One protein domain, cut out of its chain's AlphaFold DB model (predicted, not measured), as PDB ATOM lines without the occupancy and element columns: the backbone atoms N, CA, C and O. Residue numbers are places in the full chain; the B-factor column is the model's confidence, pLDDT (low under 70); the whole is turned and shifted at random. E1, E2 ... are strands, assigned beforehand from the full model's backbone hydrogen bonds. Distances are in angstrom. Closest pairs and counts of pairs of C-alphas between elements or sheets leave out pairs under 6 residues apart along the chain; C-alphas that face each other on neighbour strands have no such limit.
ATOM      1  N   ASN A 239      93.002 174.080 170.209       78.06
ATOM      2  CA  ASN A 239      91.660 173.529 170.487       78.06
ATOM      3  C   ASN A 239      91.524 172.792 171.836       78.06
ATOM      4  O   ASN A 239      90.487 172.180 172.102       78.06
ATOM      5  N   GLU A 240      92.528 172.861 172.708       84.88
ATOM      6  CA  GLU A 240      92.513 172.201 174.011       84.88
ATOM      7  C   GLU A 240      92.001 173.133 175.122       84.88
ATOM      8  O   GLU A 240      91.776 174.344 174.954       84.88
ATOM      9  N   ALA A 241      91.723 172.544 176.282       90.75
ATOM     10  CA  ALA A 241      91.480 173.309 177.493       90.75
ATOM     11  C   ALA A 241      92.812 173.844 178.029       90.75
ATOM     12  O   ALA A 241      93.814 173.135 178.045       90.75
ATOM     13  N   VAL A 242      92.805 175.107 178.456       94.06
ATOM     14  CA  VAL A 242      93.975 175.775 179.028       94.06
ATOM     15  C   VAL A 242      93.597 176.448 180.340       94.06
ATOM     16  O   VAL A 242      92.467 176.920 180.486       94.06
ATOM     17  N   LYS A 243      94.554 176.523 181.260       95.69
ATOM     18  CA  LYS A 243      94.483 177.248 182.534       95.69
ATOM     19  C   LYS A 243      95.366 178.490 182.468       95.69
ATOM     20  O   LYS A 243      96.357 178.512 181.734       95.69
ATOM     21  N   VAL A 244      95.031 179.525 183.235       97.69
ATOM     22  CA  VAL A 244      95.922 180.681 183.411       97.69
ATOM     23  C   VAL A 244      96.901 180.412 184.550       97.69
ATOM     24  O   VAL A 244      96.472 180.126 185.660       97.69
ATOM     25  N   VAL A 245      98.201 180.566 184.291       96.69
ATOM     26  CA  VAL A 245      99.272 180.354 185.280       96.69
ATOM     27  C   VAL A 245      99.678 181.655 185.968       96.69
ATOM     28  O   VAL A 245      99.761 181.713 187.188       96.69
ATOM     29  N   ASP A 246      99.937 182.709 185.194       98.06
ATOM     30  CA  ASP A 246     100.357 184.020 185.701       98.06
ATOM     31  C   ASP A 246      99.981 185.124 184.704       98.06
ATOM     32  O   ASP A 246      99.857 184.888 183.497       98.06
ATOM     33  N   ILE A 247      99.792 186.351 185.202       98.56
ATOM     34  CA  ILE A 247      99.368 187.506 184.400       98.56
ATOM     35  C   ILE A 247     100.243 188.719 184.715       98.56
ATOM     36  O   ILE A 247     100.457 189.058 185.875       98.56
ATOM     37  N   LEU A 248     100.639 189.456 183.678       98.38
ATOM     38  CA  LEU A 248     101.229 190.787 183.785       98.38
ATOM     39  C   LEU A 248     100.405 191.806 182.987       98.38
ATOM     40  O   LEU A 248     100.310 191.746 181.761       98.38
ATOM     41  N   TRP A 249      99.813 192.783 183.676       97.81
ATOM     42  CA  TRP A 249      98.979 193.818 183.064       97.81
ATOM     43  C   TRP A 249      99.827 195.004 182.575       97.81
ATOM     44  O   TRP A 249     100.169 195.903 183.340       97.81
ATOM     45  N   ILE A 250     100.121 195.047 181.273       95.44
ATOM     46  CA  ILE A 250     101.064 196.018 180.683       95.44
ATOM     47  C   ILE A 250     100.409 197.291 180.124       95.44
ATOM     48  O   ILE A 250     101.036 198.348 180.072       95.44
ATOM     49  N   SER A 251      99.135 197.246 179.721       92.69
ATOM     50  CA  SER A 251      98.376 198.449 179.337       92.69
ATOM     51  C   SER A 251      96.880 198.258 179.563       92.69
ATOM     52  O   SER A 251      96.426 197.143 179.763       92.69
ATOM     53  N   THR A 252      96.066 199.318 179.492       92.31
ATOM     54  CA  THR A 252      94.616 199.259 179.789       92.31
ATOM     55  C   THR A 252      93.872 198.087 179.134       92.31
ATOM     56  O   THR A 252      92.930 197.571 179.729       92.31
ATOM     57  N   PHE A 253      94.295 197.659 177.943       94.38
ATOM     58  CA  PHE A 253      93.657 196.589 177.178       94.38
ATOM     59  C   PHE A 253      94.610 195.446 176.818       94.38
ATOM     60  O   PHE A 253      94.297 194.699 175.895       94.38
ATOM     61  N   MET A 254      95.769 195.340 177.471       96.00
ATOM     62  CA  MET A 254      96.794 194.370 177.095       96.00
ATOM     63  C   MET A 254      97.456 193.719 178.305       96.00
ATOM     64  O   MET A 254      97.808 194.411 179.266       96.00
ATOM     65  N   TRP A 255      97.669 192.412 178.198       98.00
ATOM     66  CA  TRP A 255      98.309 191.566 179.201       98.00
ATOM     67  C   TRP A 255      99.336 190.657 178.536       98.00
ATOM     68  O   TRP A 255      99.121 190.225 177.406       98.00
ATOM     69  N   VAL A 256     100.408 190.346 179.259       98.00
ATOM     70  CA  VAL A 256     101.162 189.107 179.045       98.00
ATOM     71  C   VAL A 256     100.521 188.050 179.932       98.00
ATOM     72  O   VAL A 256     100.265 188.325 181.107       98.00
ATOM     73  N   VAL A 257     100.223 186.880 179.384       98.31
ATOM     74  CA  VAL A 257      99.575 185.795 180.120       98.31
ATOM     75  C   VAL A 257     100.295 184.490 179.830       98.31
ATOM     76  O   VAL A 257     100.520 184.164 178.667       98.31
ATOM     77  N   ALA A 258     100.638 183.764 180.891       97.25
ATOM     78  CA  ALA A 258     101.118 182.394 180.807       97.25
ATOM     79  C   ALA A 258      99.918 181.438 180.832       97.25
ATOM     80  O   ALA A 258      99.108 181.487 181.763       97.25
ATOM     81  N   TYR A 259      99.804 180.585 179.817       96.19
ATOM     82  CA  TYR A 259      98.757 179.576 179.678       96.19
ATOM     83  C   TYR A 259      99.369 178.184 179.672       96.19
ATOM     84  O   TYR A 259     100.330 177.953 178.948       96.19
ATOM     85  N   ILE A 260      98.789 177.253 180.420       93.56
ATOM     86  CA  ILE A 260      99.200 175.843 180.426       93.56
ATOM     87  C   ILE A 260      98.022 174.959 180.015       93.56
ATOM     88  O   ILE A 260      96.869 175.361 180.192       93.56
ATOM     89  N   ASP A 261      98.293 173.792 179.441       91.31
ATOM     90  CA  ASP A 261      97.272 172.785 179.160       91.31
ATOM     91  C   ASP A 261      96.620 172.274 180.455       91.31
ATOM     92  O   ASP A 261      97.178 172.378 181.549       91.31
ATOM     93  N   GLU A 262      95.404 171.737 180.354       87.31
ATOM     94  CA  GLU A 262      94.657 171.257 181.524       87.31
ATOM     95  C   GLU A 262      95.388 170.146 182.296       87.31
ATOM     96  O   GLU A 262      95.296 170.110 183.527       87.31
ATOM     97  N   GLU A 263      96.132 169.292 181.588       86.19
ATOM     98  CA  GLU A 263      96.905 168.184 182.159       86.19
ATOM     99  C   GLU A 263      98.262 168.635 182.728       86.19
ATOM    100  O   GLU A 263      98.930 167.849 183.395       86.19
ATOM    101  N   GLU A 264      98.650 169.897 182.506       87.19
ATOM    102  CA  GLU A 264      99.919 170.485 182.951       87.19
ATOM    103  C   GLU A 264     101.137 169.660 182.501       87.19
ATOM    104  O   GLU A 264     102.097 169.467 183.247       87.19
ATOM    105  N   THR A 265     101.072 169.144 181.269       78.12
ATOM    106  CA  THR A 265     102.067 168.213 180.713       78.12
ATOM    107  C   THR A 265     103.237 168.899 180.029       78.12
ATOM    108  O   THR A 265     104.276 168.270 179.834       78.12
ATOM    109  N   VAL A 266     103.080 170.167 179.647       83.38
ATOM    110  CA  VAL A 266     104.108 170.947 178.948       83.38
ATOM    111  C   VAL A 266     104.360 172.283 179.644       83.38
ATOM    112  O   VAL A 266     103.619 172.707 180.534       83.38
ATOM    113  N   GLN A 267     105.430 172.975 179.243       87.00
ATOM    114  CA  GLN A 267     105.690 174.327 179.737       87.00
ATOM    115  C   GLN A 267     104.550 175.286 179.369       87.00
ATOM    116  O   GLN A 267     103.977 175.174 178.284       87.00
ATOM    117  N   PRO A 268     104.241 176.277 180.228       92.38
ATOM    118  CA  PRO A 268     103.242 177.265 179.876       92.38
ATOM    119  C   PRO A 268     103.697 178.130 178.696       92.38
ATOM    120  O   PRO A 268     104.798 178.694 178.708       92.38
ATOM    121  N   ASN A 269     102.790 178.305 177.739       92.50
ATOM    122  CA  ASN A 269     102.917 179.236 176.629       92.50
ATOM    123  C   ASN A 269     102.759 180.673 177.124       92.50
ATOM    124  O   ASN A 269     101.796 180.983 177.835       92.50
ATOM    125  N   LEU A 270     103.630 181.580 176.688       95.19
ATOM    126  CA  LEU A 270     103.429 183.010 176.910       95.19
ATOM    127  C   LEU A 270     102.677 183.640 175.744       95.19
ATOM    128  O   LEU A 270     103.032 183.472 174.583       95.19
ATOM    129  N   ALA A 271     101.647 184.423 176.050       95.75
ATOM    130  CA  ALA A 271     100.861 185.111 175.041       95.75
ATOM    131  C   ALA A 271     100.637 186.582 175.382       95.75
ATOM    132  O   ALA A 271     100.383 186.948 176.531       95.75
ATOM    133  N   ILE A 272     100.640 187.432 174.353       96.12
ATOM    134  CA  ILE A 272     100.070 188.776 174.460       96.12
ATOM    135  C   ILE A 272      98.575 188.679 174.179       96.12
ATOM    136  O   ILE A 272      98.154 188.314 173.080       96.12
ATOM    137  N   VAL A 273      97.774 189.065 175.166       97.00
ATOM    138  CA  VAL A 273      96.320 189.175 175.056       97.00
ATOM    139  C   VAL A 273      95.969 190.644 174.887       97.00
ATOM    140  O   VAL A 273      96.216 191.448 175.784       97.00
ATOM    141  N   HIS A 274      95.372 191.014 173.756       95.94
ATOM    142  CA  HIS A 274      94.900 192.373 173.499       95.94
ATOM    143  C   HIS A 274      93.377 192.378 173.341       95.94
ATOM    144  O   HIS A 274      92.827 191.832 172.388       95.94
ATOM    145  N   ALA A 275      92.685 193.014 174.287       95.81
ATOM    146  CA  ALA A 275      91.228 193.092 174.334       95.81
ATOM    147  C   ALA A 275      90.767 194.560 174.392       95.81
ATOM    148  O   ALA A 275      90.370 195.042 175.464       95.81
ATOM    149  N   PRO A 276      90.797 195.304 173.273       94.44
ATOM    150  CA  PRO A 276      90.256 196.662 173.198       94.44
ATOM    151  C   PRO A 276      88.724 196.677 173.382       94.44
ATOM    152  O   PRO A 276      88.080 195.638 173.542       94.44
ATOM    153  N   LYS A 277      88.117 197.870 173.446       91.69
ATOM    154  CA  LYS A 277      86.661 198.017 173.664       91.69
ATOM    155  C   LYS A 277      85.818 197.716 172.425       91.69
ATOM    156  O   LYS A 277      84.741 197.154 172.562       91.69
ATOM    157  N   GLU A 278      86.292 198.130 171.255       92.00
ATOM    158  CA  GLU A 278      85.504 198.169 170.013       92.00
ATOM    159  C   GLU A 278      86.029 197.209 168.936       92.00
ATOM    160  O   GLU A 278      85.552 197.229 167.806       92.00
ATOM    161  N   GLN A 279      87.022 196.377 169.258       91.38
ATOM    162  CA  GLN A 279      87.564 195.378 168.334       91.38
ATOM    163  C   GLN A 279      87.557 194.001 169.007       91.38
ATOM    164  O   GLN A 279      87.570 193.936 170.244       91.38
ATOM    165  N   PRO A 280      87.536 192.911 168.218       93.25
ATOM    166  CA  PRO A 280      87.676 191.563 168.746       93.25
ATOM    167  C   PRO A 280      88.945 191.409 169.585       93.25
ATOM    168  O   PRO A 280      89.939 192.106 169.372       93.25
ATOM    169  N   VAL A 281      88.903 190.477 170.533       95.25
ATOM    170  CA  VAL A 281      90.101 190.079 171.274       95.25
ATOM    171  C   VAL A 281      91.063 189.396 170.310       95.25
ATOM    172  O   VAL A 281      90.651 188.553 169.516       95.25
ATOM    173  N   SER A 282      92.335 189.770 170.380       93.62
ATOM    174  CA  SER A 282      93.412 189.174 169.595       93.62
ATOM    175  C   SER A 282      94.490 188.626 170.518       93.62
ATOM    176  O   SER A 282      94.792 189.236 171.548       93.62
ATOM    177  N   PHE A 283      95.107 187.528 170.098       93.88
ATOM    178  CA  PHE A 283      96.164 186.841 170.825       93.88
ATOM    179  C   PHE A 283      97.410 186.753 169.943       93.88
ATOM    180  O   PHE A 283      97.292 186.548 168.736       93.88
ATOM    181  N   ILE A 284      98.587 186.896 170.544       93.56
ATOM    182  CA  ILE A 284      99.866 186.538 169.923       93.56
ATOM    183  C   ILE A 284     100.466 185.454 170.806       93.56
ATOM    184  O   ILE A 284     100.779 185.743 171.958       93.56
ATOM    185  N   ASN A 285     100.557 184.228 170.291       94.06
ATOM    186  CA  ASN A 285     101.192 183.118 170.992       94.06
ATOM    187  C   ASN A 285     102.705 183.183 170.762       94.06
ATOM    188  O   ASN A 285     103.136 183.243 169.612       94.06
ATOM    189  N   PHE A 286     103.479 183.197 171.842       93.38
ATOM    190  CA  PHE A 286     104.937 183.110 171.808       93.38
ATOM    191  C   PHE A 286     105.457 181.723 172.170       93.38
ATOM    192  O   PHE A 286     106.668 181.557 172.232       93.38
ATOM    193  N   GLU A 287     104.557 180.754 172.374       91.69
ATOM    194  CA  GLU A 287     104.918 179.387 172.752       91.69
ATOM    195  C   GLU A 287     105.768 179.401 174.040       91.69
ATOM    196  O   GLU A 287     105.569 180.263 174.913       91.69
ATOM    197  N   ASP A 288     106.693 178.460 174.187       88.00
ATOM    198  CA  ASP A 288     107.590 178.324 175.327       88.00
ATOM    199  C   ASP A 288     108.899 179.108 175.126       88.00
ATOM    200  O   ASP A 288     109.969 178.561 174.886       88.00
ATOM    201  N   ILE A 289     108.857 180.432 175.314       91.12
ATOM    202  CA  ILE A 289     110.072 181.275 175.214       91.12
ATOM    203  C   ILE A 289     111.132 180.995 176.299       91.12
ATOM    204  O   ILE A 289     112.193 181.618 176.289       91.12
ATOM    205  N   CYS A 290     110.811 180.164 177.291       89.75
ATOM    206  CA  CYS A 290     111.717 179.711 178.343       89.75
ATOM    207  C   CYS A 290     111.760 178.183 178.286       89.75
ATOM    208  O   CYS A 290     110.839 177.534 178.788       89.75
ATOM    209  N   TYR A 291     112.816 177.613 177.701       83.81
ATOM    210  CA  TYR A 291     112.938 176.161 177.570       83.81
ATOM    211  C   TYR A 291     112.942 175.491 178.950       83.81
ATOM    212  O   TYR A 291     113.780 175.810 179.800       83.81
ATOM    213  N   GLY A 292     111.971 174.618 179.211       77.56
ATOM    214  CA  GLY A 292     111.762 174.050 180.539       77.56
ATOM    215  C   GLY A 292     112.335 172.653 180.722       77.56
ATOM    216  O   GLY A 292     112.216 171.805 179.845       77.56
ATOM    217  N   SER A 293     112.891 172.409 181.905       78.50
ATOM    218  CA  SER A 293     113.389 171.102 182.358       78.50
ATOM    219  C   SER A 293     112.933 170.746 183.785       78.50
ATOM    220  O   SER A 293     113.194 169.646 184.267       78.50
ATOM    221  N   GLY A 294     112.223 171.652 184.471       71.38
ATOM    222  CA  GLY A 294     111.795 171.510 185.870       71.38
ATOM    223  C   GLY A 294     110.342 171.066 186.065       71.38
ATOM    224  O   GLY A 294     109.645 171.654 186.885       71.38
ATOM    225  N   GLU A 295     109.861 170.071 185.319       73.38
ATOM    226  CA  GLU A 295     108.437 169.662 185.282       73.38
ATOM    227  C   GLU A 295     107.859 169.219 186.648       73.38
ATOM    228  O   GLU A 295     106.652 169.261 186.859       73.38
ATOM    229  N   ASP A 296     108.708 168.883 187.624       81.56
ATOM    230  CA  ASP A 296     108.295 168.454 188.969       81.56
ATOM    231  C   ASP A 296     107.809 169.588 189.902       81.56
ATOM    232  O   ASP A 296     107.343 169.307 191.018       81.56
ATOM    233  N   ARG A 297     107.964 170.865 189.517       88.19
ATOM    234  CA  ARG A 297     107.541 172.023 190.329       88.19
ATOM    235  C   ARG A 297     106.254 172.631 189.777       88.19
ATOM    236  O   ARG A 297     106.055 172.702 188.566       88.19
ATOM    237  N   LYS A 298     105.420 173.174 190.671       91.12
ATOM    238  CA  LYS A 298     104.233 173.950 190.292       91.12
ATOM    239  C   LYS A 298     104.643 175.105 189.373       91.12
ATOM    240  O   LYS A 298     105.448 175.955 189.767       91.12
ATOM    241  N   SER A 299     104.056 175.147 188.179       92.56
ATOM    242  CA  SER A 299     104.319 176.175 187.171       92.56
ATOM    243  C   SER A 299     104.135 177.581 187.739       92.56
ATOM    244  O   SER A 299     103.139 177.860 188.408       92.56
ATOM    245  N   LYS A 300     105.101 178.468 187.472       93.69
ATOM    246  CA  LYS A 300     105.060 179.905 187.779       93.69
ATOM    247  C   LYS A 300     105.883 180.677 186.764       93.69
ATOM    248  O   LYS A 300     106.997 180.267 186.453       93.69
ATOM    249  N   TYR A 301     105.364 181.804 186.302       95.56
ATOM    250  CA  TYR A 301     106.108 182.771 185.504       95.56
ATOM    251  C   TYR A 301     106.350 184.042 186.307       95.56
ATOM    252  O   TYR A 301     105.426 184.661 186.832       95.56
ATOM    253  N   TYR A 302     107.608 184.462 186.354       95.56
ATOM    254  CA  TYR A 302     108.007 185.745 186.904       95.56
ATOM    255  C   TYR A 302     108.161 186.721 185.745       95.56
ATOM    256  O   TYR A 302     108.992 186.512 184.863       95.56
ATOM    257  N   MET A 303     107.330 187.761 185.712       97.25
ATOM    258  CA  MET A 303     107.273 188.694 184.589       97.25
ATOM    259  C   MET A 303     107.370 190.138 185.066       97.25
ATOM    260  O   MET A 303     106.652 190.551 185.977       97.25
ATOM    261  N   LYS A 304     108.202 190.939 184.396       96.19
ATOM    262  CA  LYS A 304     108.370 192.365 184.702       96.19
ATOM    263  C   LYS A 304     108.407 193.193 183.429       96.19
ATOM    264  O   LYS A 304     109.237 192.959 182.555       96.19
ATOM    265  N   PHE A 305     107.525 194.188 183.338       96.44
ATOM    266  CA  PHE A 305     107.505 195.123 182.214       96.44
ATOM    267  C   PHE A 305     108.356 196.352 182.524       96.44
ATOM    268  O   PHE A 305     108.039 197.130 183.424       96.44
ATOM    269  N   LEU A 306     109.419 196.548 181.747       95.38
ATOM    270  CA  LEU A 306     110.235 197.756 181.772       95.38
ATOM    271  C   LEU A 306     109.663 198.743 180.753       95.38
ATOM    272  O   LEU A 306     110.154 198.865 179.633       95.38
ATOM    273  N   ASP A 307     108.594 199.437 181.144       91.62
ATOM    274  CA  ASP A 307     107.778 200.294 180.273       91.62
ATOM    275  C   ASP A 307     108.589 201.330 179.477       91.62
ATOM    276  O   ASP A 307     108.401 201.483 178.271       91.62
ATOM    277  N   LYS A 308     109.543 202.002 180.129       92.19
ATOM    278  CA  LYS A 308     110.429 202.997 179.508       92.19
ATOM    279  C   LYS A 308     111.383 202.394 178.485       92.19
ATOM    280  O   LYS A 308     111.871 203.123 177.626       92.19
ATOM    281  N   TRP A 309     111.707 201.114 178.629       93.25
ATOM    282  CA  TRP A 309     112.616 200.393 177.739       93.25
ATOM    283  C   TRP A 309     111.853 199.570 176.694       93.25
ATOM    284  O   TRP A 309     112.438 199.154 175.700       93.25
ATOM    285  N   GLY A 310     110.543 199.393 176.883       93.19
ATOM    286  CA  GLY A 310     109.655 198.766 175.916       93.19
ATOM    287  C   GLY A 310     109.832 197.255 175.814       93.19
ATOM    288  O   GLY A 310     109.678 196.720 174.726       93.19
ATOM    289  N   PHE A 311     110.158 196.557 176.903       96.00
ATOM    290  CA  PHE A 311     110.203 195.093 176.890       96.00
ATOM    291  C   PHE A 311     109.811 194.472 178.227       96.00
ATOM    292  O   PHE A 311     109.873 195.108 179.283       96.00
ATOM    293  N   VAL A 312     109.389 193.216 178.157       97.50
ATOM    294  CA  VAL A 312     109.075 192.352 179.289       97.50
ATOM    295  C   VAL A 312     110.205 191.350 179.453       97.50
ATOM    296  O   VAL A 312     110.607 190.706 178.486       97.50
ATOM    297  N   ILE A 313     110.695 191.224 180.682       97.25
ATOM    298  CA  ILE A 313     111.528 190.103 181.115       97.25
ATOM    299  C   ILE A 313     110.578 189.038 181.648       97.25
ATOM    300  O   ILE A 313     109.725 189.366 182.479       97.25
ATOM    301  N   ALA A 314     110.705 187.805 181.171       96.69
ATOM    302  CA  ALA A 314     109.892 186.686 181.613       96.69
ATOM    303  C   ALA A 314     110.769 185.461 181.884       96.69
ATOM    304  O   ALA A 314     111.535 185.042 181.024       96.69
ATOM    305  N   SER A 315     110.627 184.878 183.068       94.81
ATOM    306  CA  SER A 315     111.365 183.683 183.476       94.81
ATOM    307  C   SER A 315     110.386 182.654 184.030       94.81
ATOM    308  O   SER A 315     109.541 182.993 184.863       94.81
ATOM    309  N   SER A 316     110.504 181.401 183.598       94.00
ATOM    310  CA  SER A 316     109.732 180.293 184.168       94.00
ATOM    311  C   SER A 316     110.421 179.766 185.429       94.00
ATOM    312  O   SER A 316     111.641 179.623 185.482       94.00
ATOM    313  N   GLY A 317     109.637 179.416 186.447       92.00
ATOM    314  CA  GLY A 317     110.108 178.656 187.603       92.00
ATOM    315  C   GLY A 317     110.607 177.254 187.239       92.00
ATOM    316  O   GLY A 317     111.241 176.620 188.072       92.00
ATOM    317  N   ASN A 318     110.373 176.787 186.014       91.56
ATOM    318  CA  ASN A 318     110.768 175.464 185.533       91.56
ATOM    319  C   ASN A 318     111.796 175.539 184.389       91.56
ATOM    320  O   ASN A 318     112.015 174.538 183.711       91.56
ATOM    321  N   SER A 319     112.419 176.705 184.176       91.81
ATOM    322  CA  SER A 319     113.439 176.949 183.149       91.81
ATOM    323  C   SER A 319     114.701 177.580 183.741       91.81
ATOM    324  O   SER A 319     114.646 178.282 184.756       91.81
ATOM    325  N   MET A 320     115.836 177.331 183.088       90.75
ATOM    326  CA  MET A 320     117.105 178.010 183.359       90.75
ATOM    327  C   MET A 320     117.250 179.325 182.590       90.75
ATOM    328  O   MET A 320     118.090 180.154 182.941       90.75
ATOM    329  N   GLU A 321     116.454 179.516 181.542       90.19
ATOM    330  CA  GLU A 321     116.551 180.647 180.632       90.19
ATOM    331  C   GLU A 321     115.506 181.714 180.962       90.19
ATOM    332  O   GLU A 321     114.479 181.479 181.605       90.19
ATOM    333  N   THR A 322     115.786 182.932 180.515       93.88
ATOM    334  CA  THR A 322     114.864 184.060 180.612       93.88
ATOM    335  C   THR A 322     114.558 184.580 179.219       93.88
ATOM    336  O   THR A 322     115.450 185.031 178.500       93.88
ATOM    337  N   GLY A 323     113.277 184.562 178.866       95.12
ATOM    338  CA  GLY A 323     112.766 185.118 177.625       95.12
ATOM    339  C   GLY A 323     112.570 186.632 177.710       95.12
ATOM    340  O   GLY A 323     112.232 187.192 178.758       95.12
ATOM    341  N   ILE A 324     112.751 187.305 176.573       96.75
ATOM    342  CA  ILE A 324     112.539 188.746 176.436       96.75
ATOM    343  C   ILE A 324     111.488 188.990 175.356       96.75
ATOM    344  O   ILE A 324     111.697 188.656 174.192       96.75
ATOM    345  N   LEU A 325     110.366 189.606 175.732       96.81
ATOM    346  CA  LEU A 325     109.344 190.054 174.782       96.81
ATOM    347  C   LEU A 325     109.474 191.556 174.593       96.81
ATOM    348  O   LEU A 325     109.253 192.326 175.529       96.81
ATOM    349  N   GLY A 326     109.809 191.998 173.390       95.62
ATOM    350  CA  GLY A 326     109.926 193.413 173.097       95.62
ATOM    351  C   GLY A 326     108.722 193.998 172.402       95.62
ATOM    352  O   GLY A 326     108.070 193.361 171.582       95.62
ATOM    353  N   HIS A 327     108.459 195.258 172.710       92.50
ATOM    354  CA  HIS A 327     107.424 196.063 172.091       92.50
ATOM    355  C   HIS A 327     108.005 196.869 170.933       92.50
ATOM    356  O   HIS A 327     109.030 197.542 171.083       92.50
ATOM    357  N   LYS A 328     107.342 196.857 169.772       84.25
ATOM    358  CA  LYS A 328     107.716 197.748 168.666       84.25
ATOM    359  C   LYS A 328     107.078 199.125 168.886       84.25
ATOM    360  O   LYS A 328     105.850 199.221 168.847       84.25
ATOM    361  N   PRO A 329     107.863 200.210 169.033       74.50
ATOM    362  CA  PRO A 329     107.318 201.539 169.329       74.50
ATOM    363  C   PRO A 329     106.306 202.035 168.288       74.50
ATOM    364  O   PRO A 329     105.323 202.692 168.632       74.50
ATOM    365  N   ASP A 330     106.526 201.682 167.018       76.06
ATOM    366  CA  ASP A 330     105.730 202.158 165.882       76.06
ATOM    367  C   ASP A 330     104.363 201.468 165.764       76.06
ATOM    368  O   ASP A 330     103.434 202.009 165.161       76.06
ATOM    369  N   VAL A 331     104.209 200.278 166.355       81.12
ATOM    370  CA  VAL A 331     102.983 199.479 166.272       81.12
ATOM    371  C   VAL A 331     102.589 199.036 167.672       81.12
ATOM    372  O   VAL A 331     103.107 198.061 168.202       81.12
ATOM    373  N   LYS A 332     101.601 199.724 168.258       73.50
ATOM    374  CA  LYS A 332     101.163 199.514 169.650       73.50
ATOM    375  C   LYS A 332     100.863 198.059 170.025       73.50
ATOM    376  O   LYS A 332     100.989 197.724 171.195       73.50
ATOM    377  N   THR A 333     100.452 197.227 169.078       81.44
ATOM    378  CA  THR A 333     100.097 195.820 169.305       81.44
ATOM    379  C   THR A 333     101.184 194.834 168.895       81.44
ATOM    380  O   THR A 333     100.979 193.639 169.060       81.44
ATOM    381  N   SER A 334     102.308 195.293 168.339       87.81
ATOM    382  CA  SER A 334     103.351 194.395 167.853       87.81
ATOM    383  C   SER A 334     104.364 194.104 168.946       87.81
ATOM    384  O   SER A 334     104.992 195.013 169.495       87.81
ATOM    385  N   TRP A 335     104.513 192.812 169.197       94.56
ATOM    386  CA  TRP A 335     105.489 192.240 170.100       94.56
ATOM    387  C   TRP A 335     106.287 191.170 169.360       94.56
ATOM    388  O   TRP A 335     105.738 190.498 168.482       94.56
ATOM    389  N   ASP A 336     107.570 191.059 169.673       95.06
ATOM    390  CA  ASP A 336     108.478 190.041 169.150       95.06
ATOM    391  C   ASP A 336     109.348 189.455 170.264       95.06
ATOM    392  O   ASP A 336     109.590 190.102 171.284       95.06
ATOM    393  N   VAL A 337     109.813 188.221 170.074       95.88
ATOM    394  CA  VAL A 337     110.831 187.623 170.944       95.88
ATOM    395  C   VAL A 337     112.169 188.262 170.599       95.88
ATOM    396  O   VAL A 337     112.576 188.286 169.433       95.88
ATOM    397  N   TRP A 338     112.854 188.814 171.595       95.75
ATOM    398  CA  TRP A 338     114.212 189.315 171.416       95.75
ATOM    399  C   TRP A 338     115.209 188.200 171.645       95.75
ATOM    400  O   TRP A 338     115.291 187.644 172.736       95.75
ATOM    401  N   THR A 339     116.007 187.929 170.621       94.94
ATOM    402  CA  THR A 339     117.145 187.022 170.719       94.94
ATOM    403  C   THR A 339     118.406 187.837 170.983       94.94
ATOM    404  O   THR A 339     118.698 188.820 170.294       94.94
ATOM    405  N   LEU A 340     119.133 187.463 172.033       95.56
ATOM    406  CA  LEU A 340     120.377 188.111 172.443       95.56
ATOM    407  C   LEU A 340     121.572 187.231 172.064       95.56
ATOM    408  O   LEU A 340     121.450 186.005 171.962       95.56
ATOM    409  N   GLU A 341     122.734 187.857 171.883       94.56
ATOM    410  CA  GLU A 341     124.005 187.132 171.773       94.56
ATOM    411  C   GLU A 341     124.237 186.273 173.025       94.56
ATOM    412  O   GLU A 341     123.847 186.674 174.119       94.56
ATOM    413  N   ASP A 342     124.884 185.115 172.891       90.81
ATOM    414  CA  ASP A 342     125.036 184.140 173.986       90.81
ATOM    415  C   ASP A 342     125.650 184.760 175.255       90.81
ATOM    416  O   ASP A 342     125.206 184.503 176.368       90.81
ATOM    417  N   THR A 343     126.615 185.672 175.101       91.06
ATOM    418  CA  THR A 343     127.264 186.373 176.224       91.06
ATOM    419  C   THR A 343     126.404 187.461 176.873       91.06
ATOM    420  O   THR A 343     126.820 188.054 177.866       91.06
ATOM    421  N   ALA A 344     125.252 187.777 176.286       94.06
ATOM    422  CA  ALA A 344     124.331 188.823 176.717       94.06
ATOM    423  C   ALA A 344     123.036 188.266 177.334       94.06
ATOM    424  O   ALA A 344     122.199 189.065 177.762       94.06
ATOM    425  N   ARG A 345     122.853 186.938 177.364       92.81
ATOM    426  CA  ARG A 345     121.654 186.263 177.887       92.81
ATOM    427  C   ARG A 345     121.636 186.198 179.412       92.81
ATOM    428  O   ARG A 345     122.660 186.328 180.081       92.81
ATOM    429  N   VAL A 346     120.441 185.978 179.957       92.31
ATOM    430  CA  VAL A 346     120.245 185.645 181.371       92.31
ATOM    431  C   VAL A 346     119.954 184.159 181.465       92.31
ATOM    432  O   VAL A 346     118.875 183.707 181.088       92.31
ATOM    433  N   GLU A 347     120.925 183.429 181.996       91.31
ATOM    434  CA  GLU A 347     120.841 181.994 182.228       91.31
ATOM    435  C   GLU A 347     121.244 181.695 183.673       91.31
ATOM    436  O   GLU A 347     122.200 182.270 184.219       91.31
ATOM    437  N   LEU A 348     120.486 180.815 184.318       90.88
ATOM    438  CA  LEU A 348     120.805 180.323 185.647       90.88
ATOM    439  C   LEU A 348     121.985 179.344 185.578       90.88
ATOM    440  O   LEU A 348     122.132 178.604 184.609       90.88
ATOM    441  N   PRO A 349     122.869 179.332 186.587       88.69
ATOM    442  CA  PRO A 349     124.018 178.442 186.575       88.69
ATOM    443  C   PRO A 349     123.630 177.001 186.897       88.69
ATOM    444  O   PRO A 349     122.669 176.757 187.615       88.69
ATOM    445  N   LEU A 350     124.452 176.047 186.476       86.50
ATOM    446  CA  LEU A 350     124.370 174.680 186.986       86.50
ATOM    447  C   LEU A 350     124.901 174.601 188.426       86.50
ATOM    448  O   LEU A 350     125.832 175.329 188.796       86.50
ATOM    449  N   CYS A 351     124.353 173.680 189.216       81.62
ATOM    450  CA  CYS A 351     124.900 173.277 190.509       81.62
ATOM    451  C   CYS A 351     125.303 171.806 190.445       81.62
ATOM    452  O   CYS A 351     124.448 170.957 190.256       81.62
ATOM    453  N   ASP A 352     126.594 171.495 190.584       78.69
ATOM    454  CA  ASP A 352     127.107 170.115 190.533       78.69
ATOM    455  C   ASP A 352     126.668 169.310 189.283       78.69
ATOM    456  O   ASP A 352     126.702 168.083 189.270       78.69
ATOM    457  N   SER A 353     126.410 170.018 188.172       80.56
ATOM    458  CA  SER A 353     125.886 169.525 186.877       80.56
ATOM    459  C   SER A 353     124.367 169.360 186.788       80.56
ATOM    460  O   SER A 353     123.889 168.974 185.726       80.56
ATOM    461  N   ASP A 354     123.632 169.704 187.842       82.56
ATOM    462  CA  ASP A 354     122.173 169.762 187.836       82.56
ATOM    463  C   ASP A 354     121.670 171.171 187.495       82.56
ATOM    464  O   ASP A 354     122.287 172.190 187.847       82.56
ATOM    465  N   ASP A 355     120.518 171.219 186.829       85.81
ATOM    466  CA  ASP A 355     119.811 172.450 186.490       85.81
ATOM    467  C   ASP A 355     119.379 173.199 187.759       85.81
ATOM    468  O   ASP A 355     118.930 172.608 188.746       85.81
ATOM    469  N   THR A 356     119.485 174.530 187.732       87.69
ATOM    470  CA  THR A 356     118.929 175.380 188.791       87.69
ATOM    471  C   THR A 356     117.826 176.265 188.247       87.69
ATOM    472  O   THR A 356     117.851 176.702 187.101       87.69
ATOM    473  N   PHE A 357     116.842 176.543 189.095       87.56
ATOM    474  CA  PHE A 357     115.603 177.176 188.676       87.56
ATOM    475  C   PHE A 357     115.251 178.379 189.543       87.56
ATOM    476  O   PHE A 357     115.583 178.440 190.731       87.56
ATOM    477  N   LEU A 358     114.518 179.327 188.959       86.31
ATOM    478  CA  LEU A 358     114.223 180.601 189.600       86.31
ATOM    479  C   LEU A 358     113.241 180.450 190.775       86.31
ATOM    480  O   LEU A 358     112.302 179.642 190.742       86.31
ATOM    481  N   TRP A 359     113.471 181.232 191.832       78.88
ATOM    482  CA  TRP A 359     112.569 181.369 192.987       78.88
ATOM    483  C   TRP A 359     111.941 182.769 193.081       78.88
ATOM    484  O   TRP A 359     111.025 182.953 193.882       78.88
ATOM    485  N   ASP A 360     112.453 183.749 192.322       71.94
ATOM    486  CA  ASP A 360     111.905 185.107 192.217       71.94
ATOM    487  C   ASP A 360     112.529 185.942 191.077       71.94
ATOM    488  O   ASP A 360     113.687 185.724 190.727       71.94
ATOM    489  N   LEU A 361     111.805 186.960 190.592       59.78
ATOM    490  CA  LEU A 361     112.314 188.077 189.787       59.78
ATOM    491  C   LEU A 361     111.879 189.414 190.441       59.78
ATOM    492  O   LEU A 361     110.730 189.827 190.258       59.78
ATOM    493  N   PRO A 362     112.763 190.101 191.194       50.06
ATOM    494  CA  PRO A 362     112.415 191.311 191.948       50.06
ATOM    495  C   PRO A 362     112.209 192.567 191.084       50.06
ATOM    496  O   PRO A 362     112.812 192.701 189.991       50.06
TER     497      PRO A 362
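This is residues 239 to 362 of the 362 residues of the protein "Putative nuclear pore complex protein" of Stichopus japonicus (UniProt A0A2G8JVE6). Two four-stranded antiparallel sheets lie face to face as a sandwich, E1 to E4 in one layer and E5 to E8 in the other, with their strands running at only 19 degrees to each other. Both layers are strongly twisted; the chain changes layer once, through residues 286 to 300, and a long tail without a named element follows E8. The printed part has 124 residues with no named helix and eight strands, E1 to E8 along the chain, and the sheet orders are E1 - E2 - E3 - E4 and E5 - E6 - E7 - E8. The class is all strand, though 51 of the 124 residues are in named elements, under half. The whole is compact, with a radius of gyration of the C-alphas of 14.9 A, and only just elongated, spanning 54 by 35 by 22 A.

In the first sheet, E1 covers residues 242 to 251, 23.1 A long, from C-alpha 242 at (93.975, 175.775, 179.028); it bends by 72 degrees at residue 245. E2 is residues 254 to 261, 21.7 A, E3 residues 269 to 274, 15.7 A, and E4 residues 282 to 285, 10.0 A. In the second, E5 is residues 301 to 306, 16.0 A, beginning at (106.108, 182.771, 185.504). E6 is residues 311 to 316 and E7 residues 322 to 327, each 16.5 A. E8 is residues 335 to 339, 12.8 A, ending at (117.145, 187.022, 170.719).

Each sheet is a meander, each strand the antiparallel neighbour of the one before. In the hairpin E1 and E2, N 245 and O 258 are 2.8 A apart, within hydrogen-bond range. N 257 and O 271 are 2.9 A apart between E2 and E3, as are N 272 and O 284 between E3 and E4. In the second sheet, N 304 and O 313 of E5 and E6 are 2.9 A apart, N 312 and O 325 of E6 and E7 2.8 A, and N 326 and O 336 of E7 and E8 2.8 A. Between the sheets, the closest C-alphas of the edge strands E1 and E5 are those of Asp 246 and Tyr 301, 5.9 A apart. The edge strands E4 and E8 are apart, but only just, at 8.0 A.

The two C-alphas farthest apart, those of Glu 278 and Asp 352, are 54.2 A from each other. The printed part has no cut and ends at residue 362, the chain's last. The link E4 to E5, 15 residues, is long. Residues 340 to 362 have C-alphas 12 to 28 A from the mean of all C-alphas. Mean pLDDT of the printed part is 90.2; residues 361 to 362 are under 70.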